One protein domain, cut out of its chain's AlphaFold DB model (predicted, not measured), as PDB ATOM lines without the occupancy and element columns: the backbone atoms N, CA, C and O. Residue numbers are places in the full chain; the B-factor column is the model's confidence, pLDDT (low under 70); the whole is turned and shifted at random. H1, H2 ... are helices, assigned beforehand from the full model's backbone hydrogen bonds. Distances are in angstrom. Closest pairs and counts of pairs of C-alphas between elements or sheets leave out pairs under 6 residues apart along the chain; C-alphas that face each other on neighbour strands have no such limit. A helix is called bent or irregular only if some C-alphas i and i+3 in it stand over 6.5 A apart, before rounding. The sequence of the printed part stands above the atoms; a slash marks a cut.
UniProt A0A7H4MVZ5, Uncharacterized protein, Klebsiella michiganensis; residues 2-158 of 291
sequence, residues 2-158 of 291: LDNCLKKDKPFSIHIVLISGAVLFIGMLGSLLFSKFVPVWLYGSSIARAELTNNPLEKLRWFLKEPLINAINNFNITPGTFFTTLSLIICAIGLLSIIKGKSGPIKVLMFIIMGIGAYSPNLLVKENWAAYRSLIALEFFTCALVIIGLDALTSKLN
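AT A GLANCE: This is residues 2 to 158 of the 291 residues of an uncharacterized protein of Klebsiella michiganensis (UniProt A0A7H4MVZ5). What shape is this? H6 lies between two longer helices, H2 and H8, at shallow tilts to both, and H5 crosses H8. The short H1, H4 and H7 pack on these, and H3 packs on H7. What makes it up? The printed part has 157 residues with eight named helices, H1 to H8 in order, and no named strand: all helix. It is compact, with a radius of gyration of the C-alphas of 17.5 A and spans of 60 by 41 by 25 A.

IN THESE COORDINATES: Where does the first half run? H1 is residues 2 to 6, from C-alpha 2 at (48.387, 92.945, 60.242); H2 is 14 to 43, 43.1 A long; H3 is 56 to 65; H4 is 67 to 73. What follows? H5 is 81 to 99, 26.8 A; H6 is 104 to 118, 20.8 A; H7 is 120 to 124. H8 is 132 to 157, 34.3 A, ending at C-alpha 157 (53.097, 69.777, 68.072), and is irregular: C-alphas 134 and 137 are 7.3 A apart.

HOW THE PARTS SIT: What does the hub, H6, touch? It touches H1, H2, H5 and H8, the closest C-alphas being Lys 107 to Cys 5, 4.9 A; Ala 118 to Leu 24, 6.7 A; Pro 105 to Ile 99, 5.1 A; and Gly 115 to Leu 138, 5.8 A. Its tilt to H2 is shallow, 11 degrees, the same way; to H8 shallow, 25 degrees, opposite ways. How do H5 and H8 meet? They touch, only just about perpendicular at 70.4 degrees, the C-alphas of Gly 94 and Gly 149 closest at 3.6 A. Are the backbones whole? Every O i to N i+4 pair is within hydrogen-bond range in H1 and H3 to H7, but 24 of 26 in H2 and 16 of 22 in H8.

THE WHOLE: Which link is long? That from H2 to H3, 12 residues; the printed part has no cut. Where is confidence low? Residues 2 to 9 and 11 are under 70.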
ATOM      1  N   LEU A   2      48.467  94.282  59.630       57.31
ATOM      2  CA  LEU A   2      48.387  92.945  60.242       57.31
ATOM      3  C   LEU A   2      49.580  92.643  61.173       57.31
ATOM      4  O   LEU A   2      49.395  92.280  62.326       57.31
ATOM      5  N   ASP A   3      50.805  92.962  60.758       59.94
ATOM      6  CA  ASP A   3      52.020  92.663  61.536       59.94
ATOM      7  C   ASP A   3      52.103  93.344  62.928       59.94
ATOM      8  O   ASP A   3      52.782  92.849  63.824       59.94
ATOM      9  N   ASN A   4      51.396  94.465  63.133       60.94
ATOM     10  CA  ASN A   4      51.363  95.205  64.406       60.94
ATOM     11  C   ASN A   4      50.231  94.722  65.334       60.94
ATOM     12  O   ASN A   4      50.343  94.814  66.555       60.94
ATOM     13  N   CYS A   5      49.151  94.177  64.760       57.84
ATOM     14  CA  CYS A   5      48.025  93.620  65.515       57.84
ATOM     15  C   CYS A   5      48.195  92.120  65.805       57.84
ATOM     16  O   CYS A   5      47.639  91.626  66.778       57.84
ATOM     17  N   LEU A   6      48.979  91.404  64.995       63.47
ATOM     18  CA  LEU A   6      49.063  89.943  65.035       63.47
ATOM     19  C   LEU A   6      50.328  89.397  65.705       63.47
ATOM     20  O   LEU A   6      50.311  88.276  66.207       63.47
ATOM     21  N   LYS A   7      51.425  90.165  65.763       66.94
ATOM     22  CA  LYS A   7      52.640  89.714  66.460       66.94
ATOM     23  C   LYS A   7      52.470  89.819  67.972       66.94
ATOM     24  O   LYS A   7      52.273  90.910  68.519       66.94
ATOM     25  N   LYS A   8      52.608  88.676  68.645       62.25
ATOM     26  CA  LYS A   8      52.466  88.531  70.099       62.25
ATOM     27  C   LYS A   8      53.475  89.377  70.888       62.25
ATOM     28  O   LYS A   8      53.107  89.976  71.899       62.25
ATOM     29  N   ASP A   9      54.703  89.487  70.376       66.50
ATOM     30  CA  ASP A   9      55.846  90.032  71.125       66.50
ATOM     31  C   ASP A   9      56.167  91.503  70.825       66.50
ATOM     32  O   ASP A   9      56.901  92.142  71.581       66.50
ATOM     33  N   LYS A  10      55.600  92.076  69.753       70.62
ATOM     34  CA  LYS A  10      55.781  93.500  69.432       70.62
ATOM     35  C   LYS A  10      54.859  94.374  70.292       70.62
ATOM     36  O   LYS A  10      53.679  94.042  70.411       70.62
ATOM     37  N   PRO A  11      55.330  95.490  70.872       69.44
ATOM     38  CA  PRO A  11      54.449  96.445  71.538       69.44
ATOM     39  C   PRO A  11      53.492  97.088  70.527       69.44
ATOM     40  O   PRO A  11      53.819  97.236  69.349       69.44
ATOM     41  N   PHE A  12      52.298  97.462  70.986       76.88
ATOM     42  CA  PHE A  12      51.317  98.146  70.150       76.88
ATOM     43  C   PHE A  12      51.822  99.542  69.761       76.88
ATOM     44  O   PHE A  12      52.005 100.400  70.620       76.88
ATOM     45  N   SER A  13      52.032  99.777  68.464       81.56
ATOM     46  CA  SER A  13      52.349 101.114  67.944       81.56
ATOM     47  C   SER A  13      51.090 101.822  67.448       81.56
ATOM     48  O   SER A  13      50.512 101.421  66.433       81.56
ATOM     49  N   ILE A  14      50.694 102.896  68.135       80.44
ATOM     50  CA  ILE A  14      49.516 103.694  67.769       80.44
ATOM     51  C   ILE A  14      49.697 104.425  66.435       80.44
ATOM     52  O   ILE A  14      48.766 104.499  65.645       80.44
ATOM     53  N   HIS A  15      50.916 104.870  66.127       83.94
ATOM     54  CA  HIS A  15      51.230 105.561  64.877       83.94
ATOM     55  C   HIS A  15      50.937 104.688  63.645       83.94
ATOM     56  O   HIS A  15      50.299 105.127  62.693       83.94
ATOM     57  N   ILE A  16      51.332 103.409  63.684       81.44
ATOM     58  CA  ILE A  16      51.066 102.460  62.590       81.44
ATOM     59  C   ILE A  16      49.562 102.198  62.444       81.44
ATOM     60  O   ILE A  16      49.072 102.034  61.325       81.44
ATOM     61  N   VAL A  17      48.830 102.138  63.559       81.94
ATOM     62  CA  VAL A  17      47.372 101.940  63.574       81.94
ATOM     63  C   VAL A  17      46.665 103.150  62.972       81.94
ATOM     64  O   VAL A  17      45.791 102.957  62.136       81.94
ATOM     65  N   LEU A  18      47.087 104.369  63.316       84.75
ATOM     66  CA  LEU A  18      46.546 105.606  62.753       84.75
ATOM     67  C   LEU A  18      46.791 105.700  61.246       84.75
ATOM     68  O   LEU A  18      45.845 105.934  60.503       84.75
ATOM     69  N   ILE A  19      48.017 105.435  60.774       86.06
ATOM     70  CA  ILE A  19      48.313 105.411  59.332       86.06
ATOM     71  C   ILE A  19      47.467 104.353  58.624       86.06
ATOM     72  O   ILE A  19      46.838 104.634  57.609       86.06
ATOM     73  N   SER A  20      47.420 103.134  59.168       83.69
ATOM     74  CA  SER A  20      46.651 102.044  58.555       83.69
ATOM     75  C   SER A  20      45.152 102.357  58.530       83.69
ATOM     76  O   SER A  20      44.481 102.077  57.541       83.69
ATOM     77  N   GLY A  21      44.635 102.960  59.603       85.12
ATOM     78  CA  GLY A  21      43.254 103.413  59.705       85.12
ATOM     79  C   GLY A  21      42.940 104.529  58.715       85.12
ATOM     80  O   GLY A  21      41.908 104.465  58.059       85.12
ATOM     81  N   ALA A  22      43.842 105.498  58.538       87.75
ATOM     82  CA  ALA A  22      43.691 106.568  57.556       87.75
ATOM     83  C   ALA A  22      43.677 106.027  56.119       87.75
ATOM     84  O   ALA A  22      42.805 106.396  55.339       87.75
ATOM     85  N   VAL A  23      44.582 105.102  55.780       89.19
ATOM     86  CA  VAL A  23      44.605 104.443  54.461       89.19
ATOM     87  C   VAL A  23      43.305 103.680  54.208       89.19
ATOM     88  O   VAL A  23      42.704 103.826  53.145       89.19
ATOM     89  N   LEU A  24      42.841 102.903  55.193       88.00
ATOM     90  CA  LEU A  24      41.577 102.176  55.098       88.00
ATOM     91  C   LEU A  24      40.397 103.137  54.933       88.00
ATOM     92  O   LEU A  24      39.564 102.931  54.057       88.00
ATOM     93  N   PHE A  25      40.348 104.206  55.725       88.38
ATOM     94  CA  PHE A  25      39.293 105.211  55.656       88.38
ATOM     95  C   PHE A  25      39.241 105.887  54.284       88.38
ATOM     96  O   PHE A  25      38.177 105.929  53.673       88.38
ATOM     97  N   ILE A  26      40.381 106.351  53.764       91.31
ATOM     98  CA  ILE A  26      40.466 106.993  52.445       91.31
ATOM     99  C   ILE A  26      40.042 106.016  51.344       91.31
ATOM    100  O   ILE A  26      39.259 106.383  50.471       91.31
ATOM    101  N   GLY A  27      40.504 104.763  51.398       89.19
ATOM    102  CA  GLY A  27      40.132 103.738  50.424       89.19
ATOM    103  C   GLY A  27      38.634 103.417  50.437       89.19
ATOM    104  O   GLY A  27      38.002 103.356  49.382       89.19
ATOM    105  N   MET A  28      38.042 103.255  51.623       89.94
ATOM    106  CA  MET A  28      36.612 102.959  51.773       89.94
ATOM    107  C   MET A  28      35.731 104.154  51.405       89.94
ATOM    108  O   MET A  28      34.717 103.976  50.731       89.94
ATOM    109  N   LEU A  29      36.133 105.369  51.787       90.31
ATOM    110  CA  LEU A  29      35.452 106.599  51.390       90.31
ATOM    111  C   LEU A  29      35.501 106.777  49.872       90.31
ATOM    112  O   LEU A  29      34.469 107.040  49.261       90.31
ATOM    113  N   GLY A  30      36.668 106.567  49.260       90.19
ATOM    114  CA  GLY A  30      36.826 106.564  47.810       90.19
ATOM    115  C   GLY A  30      35.874 105.569  47.152       90.19
ATOM    116  O   GLY A  30      35.091 105.960  46.295       90.19
ATOM    117  N   SER A  31      35.866 104.311  47.602       87.00
ATOM    118  CA  SER A  31      34.958 103.272  47.094       87.00
ATOM    119  C   SER A  31      33.481 103.691  47.165       87.00
ATOM    120  O   SER A  31      32.756 103.592  46.171       87.00
ATOM    121  N   LEU A  32      33.045 104.248  48.300       87.44
ATOM    122  CA  LEU A  32      31.681 104.747  48.468       87.44
ATOM    123  C   LEU A  32      31.375 105.896  47.494       87.44
ATOM    124  O   LEU A  32      30.347 105.866  46.817       87.44
ATOM    125  N   LEU A  33      32.271 106.877  47.368       89.00
ATOM    126  CA  LEU A  33      32.104 108.003  46.448       89.00
ATOM    127  C   LEU A  33      32.054 107.542  44.989       89.00
ATOM    128  O   LEU A  33      31.143 107.939  44.264       89.00
ATOM    129  N   PHE A  34      32.956 106.653  44.567       88.00
ATOM    130  CA  PHE A  34      32.956 106.090  43.214       88.00
ATOM    131  C   PHE A  34      31.660 105.325  42.924       88.00
ATOM    132  O   PHE A  34      31.064 105.528  41.868       88.00
ATOM    133  N   SER A  35      31.162 104.522  43.871       84.12
ATOM    134  CA  SER A  35      29.902 103.784  43.695       84.12
ATOM    135  C   SER A  35      28.671 104.683  43.523       84.12
ATOM    136  O   SER A  35      27.686 104.259  42.923       84.12
ATOM    137  N   LYS A  36      28.722 105.927  44.016       85.81
ATOM    138  CA  LYS A  36      27.654 106.924  43.864       85.81
ATOM    139  C   LYS A  36      27.833 107.794  42.624       85.81
ATOM    140  O   LYS A  36      26.863 108.052  41.920       85.81
ATOM    141  N   PHE A  37      29.056 108.246  42.370       88.38
ATOM    142  CA  PHE A  37      29.361 109.211  41.320       88.38
ATOM    143  C   PHE A  37      29.421 108.571  39.932       88.38
ATOM    144  O   PHE A  37      28.814 109.086  38.997       88.38
ATOM    145  N   VAL A  38      30.111 107.434  39.793       88.38
ATOM    146  CA  VAL A  38      30.342 106.797  38.486       88.38
ATOM    147  C   VAL A  38      29.037 106.442  37.773       88.38
ATOM    148  O   VAL A  38      28.940 106.741  36.585       88.38
ATOM    149  N   PRO A  39      28.009 105.878  38.439       86.25
ATOM    150  CA  PRO A  39      26.763 105.577  37.745       86.25
ATOM    151  C   PRO A  39      26.019 106.820  37.259       86.25
ATOM    152  O   PRO A  39      25.506 106.821  36.146       86.25
ATOM    153  N   VAL A  40      26.011 107.892  38.054       88.50
ATOM    154  CA  VAL A  40      25.388 109.161  37.656       88.50
ATOM    155  C   VAL A  40      26.135 109.769  36.473       88.50
ATOM    156  O   VAL A  40      25.508 110.258  35.539       88.50
ATOM    157  N   TRP A  41      27.467 109.697  36.478       89.31
ATOM    158  CA  TRP A  41      28.298 110.222  35.402       89.31
ATOM    159  C   TRP A  41      28.169 109.427  34.092       89.31
ATOM    160  O   TRP A  41      28.063 110.033  33.030       89.31
ATOM    161  N   LEU A  42      28.145 108.091  34.152       89.50
ATOM    162  CA  LEU A  42      28.077 107.230  32.962       89.50
ATOM    163  C   LEU A  42      26.655 107.023  32.432       89.50
ATOM    164  O   LEU A  42      26.460 106.950  31.223       89.50
ATOM    165  N   TYR A  43      25.672 106.890  33.324       84.94
ATOM    166  CA  TYR A  43      24.306 106.476  32.983       84.94
ATOM    167  C   TYR A  43      23.256 107.556  33.270       84.94
ATOM    168  O   TYR A  43      22.059 107.295  33.139       84.94
ATOM    169  N   GLY A  44      23.664 108.746  33.725       84.88
ATOM    170  CA  GLY A  44      22.758 109.859  34.039       84.88
ATOM    171  C   GLY A  44      21.815 109.603  35.221       84.88
ATOM    172  O   GLY A  44      20.931 110.411  35.487       84.88
ATOM    173  N   SER A  45      21.967 108.481  35.927       84.31
ATOM    174  CA  SER A  45      21.048 108.040  36.975       84.31
ATOM    175  C   SER A  45      21.781 107.315  38.102       84.31
ATOM    176  O   SER A  45      22.806 106.660  37.905       84.31
ATOM    177  N   SER A  46      21.262 107.444  39.322       81.31
ATOM    178  CA  SER A  46      21.747 106.664  40.460       81.31
ATOM    179  C   SER A  46      21.174 105.252  40.422       81.31
ATOM    180  O   SER A  46      19.998 105.060  40.120       81.31
ATOM    181  N   ILE A  47      21.966 104.262  40.828       80.12
ATOM    182  CA  ILE A  47      21.485 102.882  40.932       80.12
ATOM    183  C   ILE A  47      20.756 102.709  42.268       80.12
ATOM    184  O   ILE A  47      21.364 102.891  43.322       80.12
ATOM    185  N   ALA A  48      19.489 102.287  42.238       79.81
ATOM    186  CA  ALA A  48      18.659 102.098  43.436       79.81
ATOM    187  C   ALA A  48      19.304 101.179  44.496       79.81
ATOM    188  O   ALA A  48      19.182 101.406  45.697       79.81
ATOM    189  N   ARG A  49      20.065 100.162  44.069       78.75
ATOM    190  CA  ARG A  49      20.780  99.249  44.984       78.75
ATOM    191  C   ARG A  49      21.881  99.941  45.800       78.75
ATOM    192  O   ARG A  49      22.174  99.532  46.918       78.75
ATOM    193  N   ALA A  50      22.453 101.017  45.259       79.69
ATOM    194  CA  ALA A  50      23.506 101.788  45.905       79.69
ATOM    195  C   ALA A  50      22.958 102.841  46.879       79.69
ATOM    196  O   ALA A  50      23.749 103.594  47.439       79.69
ATOM    197  N   GLU A  51      21.639 102.958  47.080       84.75
ATOM    198  CA  GLU A  51      21.029 103.825  48.101       84.75
ATOM    199  C   GLU A  51      21.584 103.549  49.501       84.75
ATOM    200  O   GLU A  51      22.093 102.466  49.766       84.75
ATOM    201  N   LEU A  52      21.503 104.529  50.403       86.50
ATOM    202  CA  LEU A  52      21.892 104.305  51.795       86.50
ATOM    203  C   LEU A  52      20.841 103.445  52.509       86.50
ATOM    204  O   LEU A  52      19.655 103.500  52.183       86.50
ATOM    205  N   THR A  53      21.277 102.637  53.472       88.75
ATOM    206  CA  THR A  53      20.355 101.848  54.291       88.75
ATOM    207  C   THR A  53      19.563 102.741  55.245       88.75
ATOM    208  O   THR A  53      20.123 103.604  55.920       88.75
ATOM    209  N   ASN A  54      18.262 102.480  55.351       87.06
ATOM    210  CA  ASN A  54      17.387 103.122  56.335       87.06
ATOM    211  C   ASN A  54      17.327 102.333  57.657       87.06
ATOM    212  O   ASN A  54      16.779 102.822  58.639       87.06
ATOM    213  N   ASN A  55      17.878 101.112  57.689       90.38
ATOM    214  CA  ASN A  55      17.845 100.226  58.852       90.38
ATOM    215  C   ASN A  55      19.237  99.617  59.128       90.38
ATOM    216  O   ASN A  55      19.547  98.511  58.669       90.38
ATOM    217  N   PRO A  56      20.107 100.319  59.878       88.44
ATOM    218  CA  PRO A  56      21.463  99.845  60.155       88.44
ATOM    219  C   PRO A  56      21.492  98.589  61.041       88.44
ATOM    220  O   PRO A  56      22.409  97.777  60.924       88.44
ATOM    221  N   LEU A  57      20.491  98.383  61.904       90.50
ATOM    222  CA  LEU A  57      20.451  97.224  62.801       90.50
ATOM    223  C   LEU A  57      20.190  95.924  62.033       90.50
ATOM    224  O   LEU A  57      20.860  94.915  62.255       90.50
ATOM    225  N   GLU A  58      19.225  95.949  61.118       90.25
ATOM    226  CA  GLU A  58      18.956  94.821  60.227       90.25
ATOM    227  C   GLU A  58      20.168  94.517  59.345       90.25
ATOM    228  O   GLU A  58      20.543  93.354  59.179       90.25
ATOM    229  N   LYS A  59      20.857  95.563  58.881       91.31
ATOM    230  CA  LYS A  59      22.086  95.423  58.105       91.31
ATOM    231  C   LYS A  59      23.205  94.738  58.884       91.31
ATOM    232  O   LYS A  59      23.890  93.873  58.342       91.31
ATOM    233  N   LEU A  60      23.365  95.072  60.162       90.44
ATOM    234  CA  LEU A  60      24.340  94.417  61.029       90.44
ATOM    235  C   LEU A  60      23.996  92.937  61.251       90.44
ATOM    236  O   LEU A  60      24.884  92.088  61.212       90.44
ATOM    237  N   ARG A  61      22.712  92.598  61.435       93.06
ATOM    238  CA  ARG A  61      22.272  91.194  61.535       93.06
ATOM    239  C   ARG A  61      22.553  90.424  60.248       93.06
ATOM    240  O   ARG A  61      23.048  89.302  60.313       93.06
ATOM    241  N   TRP A  62      22.277  91.034  59.096       93.94
ATOM    242  CA  TRP A  62      22.618  90.471  57.793       93.94
ATOM    243  C   TRP A  62      24.128  90.239  57.667       93.94
ATOM    244  O   TRP A  62      24.532  89.127  57.345       93.94
ATOM    245  N   PHE A  63      24.957  91.224  58.028       94.06
ATOM    246  CA  PHE A  63      26.418  91.105  58.024       94.06
ATOM    247  C   PHE A  63      26.925  89.911  58.835       94.06
ATOM    248  O   PHE A  63      27.749  89.139  58.347       94.06
ATOM    249  N   LEU A  64      26.412  89.740  60.056       92.31
ATOM    250  CA  LEU A  64      26.805  88.639  60.935       92.31
ATOM    251  C   LEU A  64      26.351  87.272  60.416       92.31
ATOM    252  O   LEU A  64      27.021  86.284  60.693       92.31
ATOM    253  N   LYS A  65      25.223  87.207  59.700       91.44
ATOM    254  CA  LYS A  65      24.649  85.956  59.189       91.44
ATOM    255  C   LYS A  65      25.267  85.516  57.861       91.44
ATOM    256  O   LYS A  65      25.435  84.321  57.649       91.44
ATOM    257  N   GLU A  66      25.574  86.463  56.982       90.69
ATOM    258  CA  GLU A  66      25.932  86.201  55.585       90.69
ATOM    259  C   GLU A  66      27.407  86.581  55.306       90.69
ATOM    260  O   GLU A  66      28.242  85.674  55.333       90.69
ATOM    261  N   PRO A  67      27.798  87.868  55.118       92.38
ATOM    262  CA  PRO A  67      29.191  88.267  54.874       92.38
ATOM    263  C   PRO A  67      30.229  87.675  55.829       92.38
ATOM    264  O   PRO A  67      31.239  87.136  55.380       92.38
ATOM    265  N   LEU A  68      29.998  87.764  57.142       92.44
ATOM    266  CA  LEU A  68      30.973  87.321  58.135       92.44
ATOM    267  C   LEU A  68      31.128  85.798  58.127       92.44
ATOM    268  O   LEU A  68      32.249  85.300  58.203       92.44
ATOM    269  N   ILE A  69      30.024  85.059  58.006       92.19
ATOM    270  CA  ILE A  69      30.059  83.594  57.924       92.19
ATOM    271  C   ILE A  69      30.760  83.148  56.643       92.19
ATOM    272  O   ILE A  69      31.590  82.241  56.701       92.19
ATOM    273  N   ASN A  70      30.494  83.800  55.511       91.25
ATOM    274  CA  ASN A  70      31.193  83.512  54.259       91.25
ATOM    275  C   ASN A  70      32.698  83.776  54.399       91.25
ATOM    276  O   ASN A  70      33.497  82.891  54.112       91.25
ATOM    277  N   ALA A  71      33.088  84.923  54.966       92.06
ATOM    278  CA  ALA A  71      34.495  85.254  55.166       92.06
ATOM    279  C   ALA A  71      35.214  84.284  56.122       92.06
ATOM    280  O   ALA A  71      36.369  83.930  55.899       92.06
ATOM    281  N   ILE A  72      34.553  83.812  57.184       92.31
ATOM    282  CA  ILE A  72      35.126  82.823  58.115       92.31
ATOM    283  C   ILE A  72      35.323  81.463  57.439       92.31
ATOM    284  O   ILE A  72      36.289  80.760  57.740       92.31
ATOM    285  N   ASN A  73      34.438  81.103  56.512       90.50
ATOM    286  CA  ASN A  73      34.528  79.867  55.742       90.50
ATOM    287  C   ASN A  73      35.502  79.949  54.552       90.50
ATOM    288  O   ASN A  73      35.793  78.920  53.935       90.50
ATOM    289  N   ASN A  74      36.073  81.129  54.287       85.00
ATOM    290  CA  ASN A  74      37.102  81.384  53.278       85.00
ATOM    291  C   ASN A  74      36.717  80.792  51.908       85.00
ATOM    292  O   ASN A  74      35.700  81.145  51.326       85.00
ATOM    293  N   PHE A  75      37.514  79.848  51.401       80.75
ATOM    294  CA  PHE A  75      37.327  79.250  50.083       80.75
ATOM    295  C   PHE A  75      36.096  78.339  49.973       80.75
ATOM    296  O   PHE A  75      35.791  77.911  48.866       80.75
ATOM    297  N   ASN A  76      35.404  77.991  51.064       84.25
ATOM    298  CA  ASN A  76      34.239  77.108  51.016       84.25
ATOM    299  C   ASN A  76      32.940  77.895  50.769       84.25
ATOM    300  O   ASN A  76      32.372  78.473  51.693       84.25
ATOM    301  N   ILE A  77      32.440  77.855  49.529       83.12
ATOM    302  CA  ILE A  77      31.217  78.560  49.103       83.12
ATOM    303  C   ILE A  77      29.912  77.889  49.570       83.12
ATOM    304  O   ILE A  77      28.848  78.509  49.579       83.12
ATOM    305  N   THR A  78      29.962  76.623  49.986       83.31
ATOM    306  CA  THR A  78      28.818  75.878  50.540       83.31
ATOM    307  C   THR A  78      29.200  75.263  51.879       83.31
ATOM    308  O   THR A  78      29.302  74.038  52.002       83.31
ATOM    309  N   PRO A  79      29.446  76.096  52.899       80.12
ATOM    310  CA  PRO A  79      29.951  75.593  54.156       80.12
ATOM    311  C   PRO A  79      28.863  74.806  54.887       80.12
ATOM    312  O   PRO A  79      27.779  75.312  55.175       80.12
ATOM    313  N   GLY A  80      29.160  73.545  55.197       85.56
ATOM    314  CA  GLY A  80      28.349  72.759  56.120       85.56
ATOM    315  C   GLY A  80      28.526  73.254  57.556       85.56
ATOM    316  O   GLY A  80      29.570  73.803  57.910       85.56
ATOM    317  N   THR A  81      27.537  73.001  58.416       88.69
ATOM    318  CA  THR A  81      27.542  73.443  59.823       88.69
ATOM    319  C   THR A  81      28.812  73.031  60.564       88.69
ATOM    320  O   THR A  81      29.378  73.822  61.313       88.69
ATOM    321  N   PHE A  82      29.304  71.812  60.324       88.69
ATOM    322  CA  PHE A  82      30.536  71.319  60.937       88.69
ATOM    323  C   PHE A  82      31.764  72.158  60.552       88.69
ATOM    324  O   PHE A  82      32.538  72.552  61.423       88.69
ATOM    325  N   PHE A  83      31.920  72.477  59.262       88.81
ATOM    326  CA  PHE A  83      33.055  73.256  58.762       88.81
ATOM    327  C   PHE A  83      33.020  74.701  59.280       88.81
ATOM    328  O   PHE A  83      34.050  75.219  59.717       88.81
ATOM    329  N   THR A  84      31.833  75.315  59.322       91.62
ATOM    330  CA  THR A  84      31.638  76.646  59.916       91.62
ATOM    331  C   THR A  84      32.017  76.657  61.391       91.62
ATOM    332  O   THR A  84      32.781  77.517  61.826       91.62
ATOM    333  N   THR A  85      31.538  75.681  62.169       92.38
ATOM    334  CA  THR A  85      31.855  75.575  63.600       92.38
ATOM    335  C   THR A  85      33.352  75.380  63.830       92.38
ATOM    336  O   THR A  85      33.933  76.052  64.681       92.38
ATOM    337  N   LEU A  86      34.007  74.517  63.049       91.62
ATOM    338  CA  LEU A  86      35.452  74.313  63.140       91.62
ATOM    339  C   LEU A  86      36.228  75.599  62.816       91.62
ATOM    340  O   LEU A  86      37.126  75.979  63.566       91.62
ATOM    341  N   SER A  87      35.853  76.296  61.743       92.12
ATOM    342  CA  SER A  87      36.485  77.557  61.336       92.12
ATOM    343  C   SER A  87      36.318  78.643  62.402       92.12
ATOM    344  O   SER A  87      37.278  79.337  62.735       92.12
ATOM    345  N   LEU A  88      35.136  78.735  63.021       93.81
ATOM    346  CA  LEU A  88      34.873  79.629  64.152       93.81
ATOM    347  C   LEU A  88      35.768  79.321  65.356       93.81
ATOM    348  O   LEU A  88      36.345  80.243  65.935       93.81
ATOM    349  N   ILE A  89      35.919  78.044  65.718       94.06
ATOM    350  CA  ILE A  89      36.792  77.619  66.822       94.06
ATOM    351  C   ILE A  89      38.244  78.018  66.536       94.06
ATOM    352  O   ILE A  89      38.909  78.577  67.408       94.06
ATOM    353  N   ILE A  90      38.734  77.789  65.314       92.31
ATOM    354  CA  ILE A  90      40.099  78.162  64.923       92.31
ATOM    355  C   ILE A  90      40.286  79.685  64.995       92.31
ATOM    356  O   ILE A  90      41.264  80.148  65.584       92.31
ATOM    357  N   CYS A  91      39.338  80.471  64.476       93.06
ATOM    358  CA  CYS A  91      39.355  81.932  64.594       93.06
ATOM    359  C   CYS A  91      39.374  82.393  66.059       93.06
ATOM    360  O   CYS A  91      40.138  83.293  66.413       93.06
ATOM    361  N   ALA A  92      38.584  81.759  66.931       93.44
ATOM    362  CA  ALA A  92      38.560  82.057  68.360       93.44
ATOM    363  C   ALA A  92      39.906  81.744  69.035       93.44
ATOM    364  O   ALA A  92      40.402  82.551  69.820       93.44
ATOM    365  N   ILE A  93      40.545  80.621  68.691       91.94
ATOM    366  CA  ILE A  93      41.897  80.285  69.166       91.94
ATOM    367  C   ILE A  93      42.912  81.334  68.693       91.94
ATOM    368  O   ILE A  93      43.750  81.772  69.486       91.94
ATOM    369  N   GLY A  94      42.809  81.785  67.439       90.81
ATOM    370  CA  GLY A  94      43.631  82.863  66.891       90.81
ATOM    371  C   GLY A  94      43.494  84.159  67.694       90.81
ATOM    372  O   GLY A  94      44.494  84.716  68.151       90.81
ATOM    373  N   LEU A  95      42.258  84.591  67.965       91.06
ATOM    374  CA  LEU A  95      41.971  85.761  68.802       91.06
ATOM    375  C   LEU A  95      42.530  85.607  70.222       91.06
ATOM    376  O   LEU A  95      43.215  86.502  70.714       91.06
ATOM    377  N   LEU A  96      42.307  84.461  70.871       90.94
ATOM    378  CA  LEU A  96      42.824  84.184  72.216       90.94
ATOM    379  C   LEU A  96      44.358  84.209  72.268       90.94
ATOM    380  O   LEU A  96      44.931  84.666  73.259       90.94
ATOM    381  N   SER A  97      45.029  83.741  71.214       88.25
ATOM    382  CA  SER A  97      46.489  83.798  71.099       88.25
ATOM    383  C   SER A  97      46.999  85.244  71.088       88.25
ATOM    384  O   SER A  97      47.956  85.568  71.799       88.25
ATOM    385  N   ILE A  98      46.311  86.133  70.361       87.31
ATOM    386  CA  ILE A  98      46.636  87.566  70.285       87.31
ATOM    387  C   ILE A  98      46.370  88.259  71.628       87.31
ATOM    388  O   ILE A  98      47.221  89.018  72.098       87.31
ATOM    389  N   ILE A  99      45.234  87.974  72.282       89.62
ATOM    390  CA  ILE A  99      44.857  88.572  73.580       89.62
ATOM    391  C   ILE A  99      45.906  88.281  74.656       89.62
ATOM    392  O   ILE A  99      46.224  89.159  75.453       89.62
ATOM    393  N   LYS A 100      46.477  87.071  74.662       86.06
ATOM    394  CA  LYS A 100      47.528  86.662  75.610       86.06
ATOM    395  C   LYS A 100      48.893  87.318  75.346       86.06
ATOM    396  O   LYS A 100      49.832  87.077  76.100       86.06
ATOM    397  N   GLY A 101      49.048  88.071  74.257       82.00
ATOM    398  CA  GLY A 101      50.272  88.796  73.918       82.00
ATOM    399  C   GLY A 101      50.390  90.167  74.589       82.00
ATOM    400  O   GLY A 101      49.477  90.647  75.262       82.00
ATOM    401  N   LYS A 102      51.518  90.850  74.355       79.50
ATOM    402  CA  LYS A 102      51.707  92.232  74.824       79.50
ATOM    403  C   LYS A 102      50.686  93.157  74.154       79.50
ATOM    404  O   LYS A 102      50.559  93.147  72.926       79.50
ATOM    405  N   SER A 103      49.976  93.952  74.961       83.06
ATOM    406  CA  SER A 103      48.884  94.838  74.515       83.06
ATOM    407  C   SER A 103      47.761  94.105  73.758       83.06
ATOM    408  O   SER A 103      47.090  94.698  72.913       83.06
ATOM    409  N   GLY A 104      47.565  92.813  74.042       83.31
ATOM    410  CA  GLY A 104      46.654  91.931  73.313       83.31
ATOM    411  C   GLY A 104      45.205  92.427  73.200       83.31
ATOM    412  O   GLY A 104      44.694  92.463  72.081       83.31
ATOM    413  N   PRO A 105      44.545  92.878  74.289       87.81
ATOM    414  CA  PRO A 105      43.160  93.354  74.220       87.81
ATOM    415  C   PRO A 105      42.962  94.526  73.249       87.81
ATOM    416  O   PRO A 105      42.036  94.515  72.442       87.81
ATOM    417  N   ILE A 106      43.875  95.505  73.266       86.94
ATOM    418  CA  ILE A 106      43.826  96.669  72.369       86.94
ATOM    419  C   ILE A 106      44.055  96.236  70.916       86.94
ATOM    420  O   ILE A 106      43.354  96.699  70.019       86.94
ATOM    421  N   LYS A 107      44.996  95.315  70.672       86.56
ATOM    422  CA  LYS A 107      45.247  94.770  69.329       86.56
ATOM    423  C   LYS A 107      44.022  94.065  68.760       86.56
ATOM    424  O   LYS A 107      43.694  94.291  67.600       86.56
ATOM    425  N   VAL A 108      43.339  93.252  69.565       88.44
ATOM    426  CA  VAL A 108      42.106  92.578  69.142       88.44
ATOM    427  C   VAL A 108      40.989  93.575  68.872       88.44
ATOM    428  O   VAL A 108      40.339  93.478  67.835       88.44
ATOM    429  N   LEU A 109      40.803  94.568  69.744       89.31
ATOM    430  CA  LEU A 109      39.807  95.612  69.523       89.31
ATOM    431  C   LEU A 109      40.057  96.351  68.199       89.31
ATOM    432  O   LEU A 109      39.145  96.482  67.386       89.31
ATOM    433  N   MET A 110      41.298  96.778  67.948       87.69
ATOM    434  CA  MET A 110      41.660  97.457  66.700       87.69
ATOM    435  C   MET A 110      41.500  96.547  65.483       87.69
ATOM    436  O   MET A 110      41.017  96.997  64.450       87.69
ATOM    437  N   PHE A 111      41.853  95.269  65.605       88.00
ATOM    438  CA  PHE A 111      41.675  94.286  64.543       88.00
ATOM    439  C   PHE A 111      40.200  94.129  64.149       88.00
ATOM    440  O   PHE A 111      39.881  94.163  62.963       88.00
ATOM    441  N   ILE A 112      39.298  94.023  65.131       89.31
ATOM    442  CA  ILE A 112      37.851  93.919  64.896       89.31
ATOM    443  C   ILE A 112      37.313  95.204  64.258       89.31
ATOM    444  O   ILE A 112      36.619  95.133  63.245       89.31
ATOM    445  N   ILE A 113      37.662  96.375  64.805       89.56
ATOM    446  CA  ILE A 113      37.223  97.673  64.271       89.56
ATOM    447  C   ILE A 113      37.677  97.841  62.820       89.56
ATOM    448  O   ILE A 113      36.886  98.235  61.968       89.56
ATOM    449  N   MET A 114      38.931  97.509  62.521       87.69
ATOM    450  CA  MET A 114      39.473  97.596  61.168       87.69
ATOM    451  C   MET A 114      38.829  96.584  60.215       87.69
ATOM    452  O   MET A 114      38.557  96.939  59.074       87.69
ATOM    453  N   GLY A 115      38.544  95.361  60.672       89.00
ATOM    454  CA  GLY A 115      37.861  94.344  59.868       89.00
ATOM    455  C   GLY A 115      36.436  94.757  59.493       89.00
ATOM    456  O   GLY A 115      36.055  94.673  58.329       89.00
ATOM    457  N   ILE A 116      35.669  95.289  60.451       89.75
ATOM    458  CA  ILE A 116      34.334  95.853  60.189       89.75
ATOM    459  C   ILE A 116      34.449  97.085  59.282       89.75
ATOM    460  O   ILE A 116      33.698  97.225  58.317       89.75
ATOM    461  N   GLY A 117      35.424  97.956  59.552       88.75
ATOM    462  CA  GLY A 117      35.701  99.147  58.751       88.75
ATOM    463  C   GLY A 117      36.003  98.822  57.288       88.75
ATOM    464  O   GLY A 117      35.528  99.527  56.401       88.75
ATOM    465  N   ALA A 118      36.719  97.728  57.020       88.56
ATOM    466  CA  ALA A 118      37.042  97.269  55.668       88.56
ATOM    467  C   ALA A 118      35.807  96.846  54.850       88.56
ATOM    468  O   ALA A 118      35.867  96.815  53.626       88.56
ATOM    469  N   TYR A 119      34.688  96.536  55.512       90.06
ATOM    470  CA  TYR A 119      33.415  96.203  54.869       90.06
ATOM    471  C   TYR A 119      32.376  97.334  54.987       90.06
ATOM    472  O   TYR A 119      31.222  97.180  54.583       90.06
ATOM    473  N   SER A 120      32.771  98.493  55.524       89.25
ATOM    474  CA  SER A 120      31.850  99.591  55.832       89.25
ATOM    475  C   SER A 120      31.054 100.127  54.636       89.25
ATOM    476  O   SER A 120      29.864 100.370  54.835       89.25
ATOM    477  N   PRO A 121      31.579 100.240  53.393       87.50
ATOM    478  CA  PRO A 121      30.756 100.702  52.272       87.50
ATOM    479  C   PRO A 121      29.546  99.790  52.025       87.50
ATOM    480  O   PRO A 121      28.437 100.283  51.836       87.50
ATOM    481  N   ASN A 122      29.726  98.469  52.138       88.44
ATOM    482  CA  ASN A 122      28.644  97.489  51.985       88.44
ATOM    483  C   ASN A 122      27.638  97.525  53.146       88.44
ATOM    484  O   ASN A 122      26.471  97.186  52.963       88.44
ATOM    485  N   LEU A 123      28.066  97.952  54.340       88.81
ATOM    486  CA  LEU A 123      27.177  98.181  55.483       88.81
ATOM    487  C   LEU A 123      26.378  99.485  55.362       88.81
ATOM    488  O   LEU A 123      25.315  99.603  55.964       88.81
ATOM    489  N   LEU A 124      26.871 100.466  54.606       89.19
ATOM    490  CA  LEU A 124      26.188 101.747  54.417       89.19
ATOM    491  C   LEU A 124      25.142 101.696  53.302       89.19
ATOM    492  O   LEU A 124      24.156 102.431  53.368       89.19
ATOM    493  N   VAL A 125      25.324 100.834  52.300       89.31
ATOM    494  CA  VAL A 125      24.373 100.684  51.190       89.31
ATOM    495  C   VAL A 125      23.204  99.754  51.530       89.31
ATOM    496  O   VAL A 125      23.293  98.848  52.361       89.31
ATOM    497  N   LYS A 126      22.075  99.968  50.862       87.00
ATOM    498  CA  LYS A 126      20.808  99.254  51.046       87.00
ATOM    499  C   LYS A 126      20.879  97.801  50.576       87.00
ATOM    500  O   LYS A 126      20.270  96.935  51.192       87.00
ATOM    501  N   GLU A 127      21.653  97.515  49.534       86.38
ATOM    502  CA  GLU A 127      21.746  96.188  48.915       86.38
ATOM    503  C   GLU A 127      22.263  95.093  49.864       86.38
ATOM    504  O   GLU A 127      23.387  95.159  50.358       86.38
ATOM    505  N   ASN A 128      21.462  94.048  50.086       88.81
ATOM    506  CA  ASN A 128      21.832  92.868  50.878       88.81
ATOM    507  C   ASN A 128      22.383  91.754  49.976       88.81
ATOM    508  O   ASN A 128      21.797  90.679  49.871       88.81
ATOM    509  N   TRP A 129      23.505  92.025  49.310       86.38
ATOM    510  CA  TRP A 129      24.174  91.086  48.409       86.38
ATOM    511  C   TRP A 129      25.632  90.890  48.831       86.38
ATOM    512  O   TRP A 129      26.463  91.784  48.676       86.38
ATOM    513  N   ALA A 130      25.959  89.721  49.388       87.50
ATOM    514  CA  ALA A 130      27.293  89.430  49.914       87.50
ATOM    515  C   ALA A 130      28.217  88.907  48.803       87.50
ATOM    516  O   ALA A 130      28.717  87.787  48.871       87.50
ATOM    517  N   ALA A 131      28.416  89.725  47.766       87.38
ATOM    518  CA  ALA A 131      29.306  89.417  46.650       87.38
ATOM    519  C   ALA A 131      30.703  89.027  47.152       87.38
ATOM    520  O   ALA A 131      31.332  89.815  47.866       87.38
ATOM    521  N   TYR A 132      31.222  87.874  46.731       86.38
ATOM    522  CA  TYR A 132      32.573  87.408  47.051       86.38
ATOM    523  C   TYR A 132      33.646  88.433  46.659       86.38
ATOM    524  O   TYR A 132      34.551  88.710  47.445       86.38
ATOM    525  N   ARG A 133      33.486  89.137  45.528       85.00
ATOM    526  CA  ARG A 133      34.398  90.234  45.131       85.00
ATOM    527  C   ARG A 133      34.454  91.396  46.132       85.00
ATOM    528  O   ARG A 133      35.428  92.138  46.156       85.00
ATOM    529  N   SER A 134      33.417  91.565  46.952       86.94
ATOM    530  CA  SER A 134      33.351  92.592  47.999       86.94
ATOM    531  C   SER A 134      33.848  92.097  49.364       86.94
ATOM    532  O   SER A 134      34.091  92.912  50.255       86.94
ATOM    533  N   LEU A 135      34.006  90.779  49.536       88.88
ATOM    534  CA  LEU A 135      34.411  90.138  50.790       88.88
ATOM    535  C   LEU A 135      35.927  90.023  50.950       88.88
ATOM    536  O   LEU A 135      36.379  89.859  52.077       88.88
ATOM    537  N   ILE A 136      36.703  90.198  49.875       87.88
ATOM    538  CA  ILE A 136      38.170  90.030  49.838       87.88
ATOM    539  C   ILE A 136      38.869  90.661  51.051       87.88
ATOM    540  O   ILE A 136      39.710  90.038  51.698       87.88
ATOM    541  N   ALA A 137      38.522  91.908  51.387       87.56
ATOM    542  CA  ALA A 137      39.150  92.598  52.508       87.56
ATOM    543  C   ALA A 137      38.813  91.939  53.855       87.56
ATOM    544  O   ALA A 137      39.706  91.753  54.675       87.56
ATOM    545  N   LEU A 138      37.555  91.547  54.073       90.50
ATOM    546  CA  LEU A 138      37.121  90.847  55.283       90.50
ATOM    547  C   LEU A 138      37.736  89.441  55.370       90.50
ATOM    548  O   LEU A 138      38.187  89.034  56.441       90.50
ATOM    549  N   GLU A 139      37.823  88.744  54.239       90.38
ATOM    550  CA  GLU A 139      38.466  87.435  54.098       90.38
ATOM    551  C   GLU A 139      39.950  87.480  54.457       90.38
ATOM    552  O   GLU A 139      40.448  86.578  55.120       90.38
ATOM    553  N   PHE A 140      40.678  88.551  54.123       88.69
ATOM    554  CA  PHE A 140      42.067  88.689  54.568       88.69
ATOM    555  C   PHE A 140      42.199  88.750  56.095       88.69
ATOM    556  O   PHE A 140      43.149  88.190  56.651       88.69
ATOM    557  N   PHE A 141      41.259  89.399  56.792       89.69
ATOM    558  CA  PHE A 141      41.252  89.419  58.256       89.69
ATOM    559  C   PHE A 141      40.944  88.022  58.809       89.69
ATOM    560  O   PHE A 141      41.687  87.515  59.652       89.69
ATOM    561  N   THR A 142      39.893  87.361  58.327       91.06
ATOM    562  CA  THR A 142      39.529  86.020  58.809       91.06
ATOM    563  C   THR A 142      40.607  84.985  58.476       91.06
ATOM    564  O   THR A 142      40.996  84.230  59.364       91.06
ATOM    565  N   CYS A 143      41.190  85.009  57.273       89.56
ATOM    566  CA  CYS A 143      42.344  84.190  56.885       89.56
ATOM    567  C   CYS A 143      43.512  84.369  57.856       89.56
ATOM    568  O   CYS A 143      44.111  83.391  58.300       89.56
ATOM    569  N   ALA A 144      43.842  85.611  58.216       88.62
ATOM    570  CA  ALA A 144      44.938  85.868  59.138       88.62
ATOM    571  C   ALA A 144      44.662  85.295  60.539       88.62
ATOM    572  O   ALA A 144      45.566  84.726  61.152       88.62
ATOM    573  N   LEU A 145      43.417  85.377  61.028       89.88
ATOM    574  CA  LEU A 145      43.016  84.717  62.275       89.88
ATOM    575  C   LEU A 145      43.112  83.197  62.180       89.88
ATOM    576  O   LEU A 145      43.601  82.569  63.117       89.88
ATOM    577  N   VAL A 146      42.683  82.613  61.059       89.38
ATOM    578  CA  VAL A 146      42.774  81.170  60.818       89.38
ATOM    579  C   VAL A 146      44.230  80.714  60.850       89.38
ATOM    580  O   VAL A 146      44.554  79.772  61.570       89.38
ATOM    581  N   ILE A 147      45.129  81.417  60.156       87.00
ATOM    582  CA  ILE A 147      46.563  81.102  60.133       87.00
ATOM    583  C   ILE A 147      47.161  81.163  61.545       87.00
ATOM    584  O   ILE A 147      47.866  80.241  61.944       87.00
ATOM    585  N   ILE A 148      46.852  82.200  62.329       87.00
ATOM    586  CA  ILE A 148      47.352  82.323  63.710       87.00
ATOM    587  C   ILE A 148      46.760  81.257  64.623       87.00
ATOM    588  O   ILE A 148      47.465  80.723  65.476       87.00
ATOM    589  N   GLY A 149      45.473  80.946  64.475       88.56
ATOM    590  CA  GLY A 149      44.814  79.894  65.241       88.56
ATOM    591  C   GLY A 149      45.449  78.531  64.976       88.56
ATOM    592  O   GLY A 149      45.752  77.792  65.913       88.56
ATOM    593  N   LEU A 150      45.730  78.231  63.708       86.62
ATOM    594  CA  LEU A 150      46.413  77.010  63.291       86.62
ATOM    595  C   LEU A 150      47.870  76.971  63.754       86.62
ATOM    596  O   LEU A 150      48.318  75.934  64.238       86.62
ATOM    597  N   ASP A 151      48.606  78.076  63.667       84.56
ATOM    598  CA  ASP A 151      49.969  78.165  64.196       84.56
ATOM    599  C   ASP A 151      49.986  77.956  65.720       84.56
ATOM    600  O   ASP A 151      50.760  77.154  66.239       84.56
ATOM    601  N   ALA A 152      49.050  78.559  66.456       84.88
ATOM    602  CA  ALA A 152      48.909  78.361  67.899       84.88
ATOM    603  C   ALA A 152      48.576  76.904  68.283       84.88
ATOM    604  O   ALA A 152      49.014  76.430  69.335       84.88
ATOM    605  N   LEU A 153      47.827  76.183  67.442       84.69
ATOM    606  CA  LEU A 153      47.527  74.756  67.621       84.69
ATOM    607  C   LEU A 153      48.731  73.866  67.287       84.69
ATOM    608  O   LEU A 153      49.052  72.939  68.029       84.69
ATOM    609  N   THR A 154      49.400  74.143  66.169       83.25
ATOM    610  CA  THR A 154      50.431  73.266  65.591       83.25
ATOM    611  C   THR A 154      51.835  73.527  66.130       83.25
ATOM    612  O   THR A 154      52.667  72.617  66.102       83.25
ATOM    613  N   SER A 155      52.107  74.718  66.669       76.38
ATOM    614  CA  SER A 155      53.370  75.061  67.340       76.38
ATOM    615  C   SER A 155      53.633  74.181  68.560       76.38
ATOM    616  O   SER A 155      54.766  73.762  68.772       76.38
ATOM    617  N   LYS A 156      52.587  73.790  69.301       73.00
ATOM    618  CA  LYS A 156      52.701  72.811  70.397       73.00
ATOM    619  C   LYS A 156      53.111  71.413  69.930       73.00
ATOM    620  O   LYS A 156      53.625  70.638  70.725       73.00
ATOM    621  N   LEU A 157      52.861  71.093  68.662       72.44
ATOM    622  CA  LEU A 157      53.097  69.777  68.072       72.44
ATOM    623  C   LEU A 157      54.365  69.735  67.202       72.44
ATOM    624  O   LEU A 157      54.694  68.678  66.682       72.44
ATOM    625  N   ASN A 158      55.084  70.855  67.022       72.44
ATOM    626  CA  ASN A 158      56.229  71.002  66.104       72.44
ATOM    627  C   ASN A 158      55.931  70.699  64.614       72.44
ATOM    628  O   ASN A 158      56.854  70.512  63.821       72.44
TER     629      ASN A 158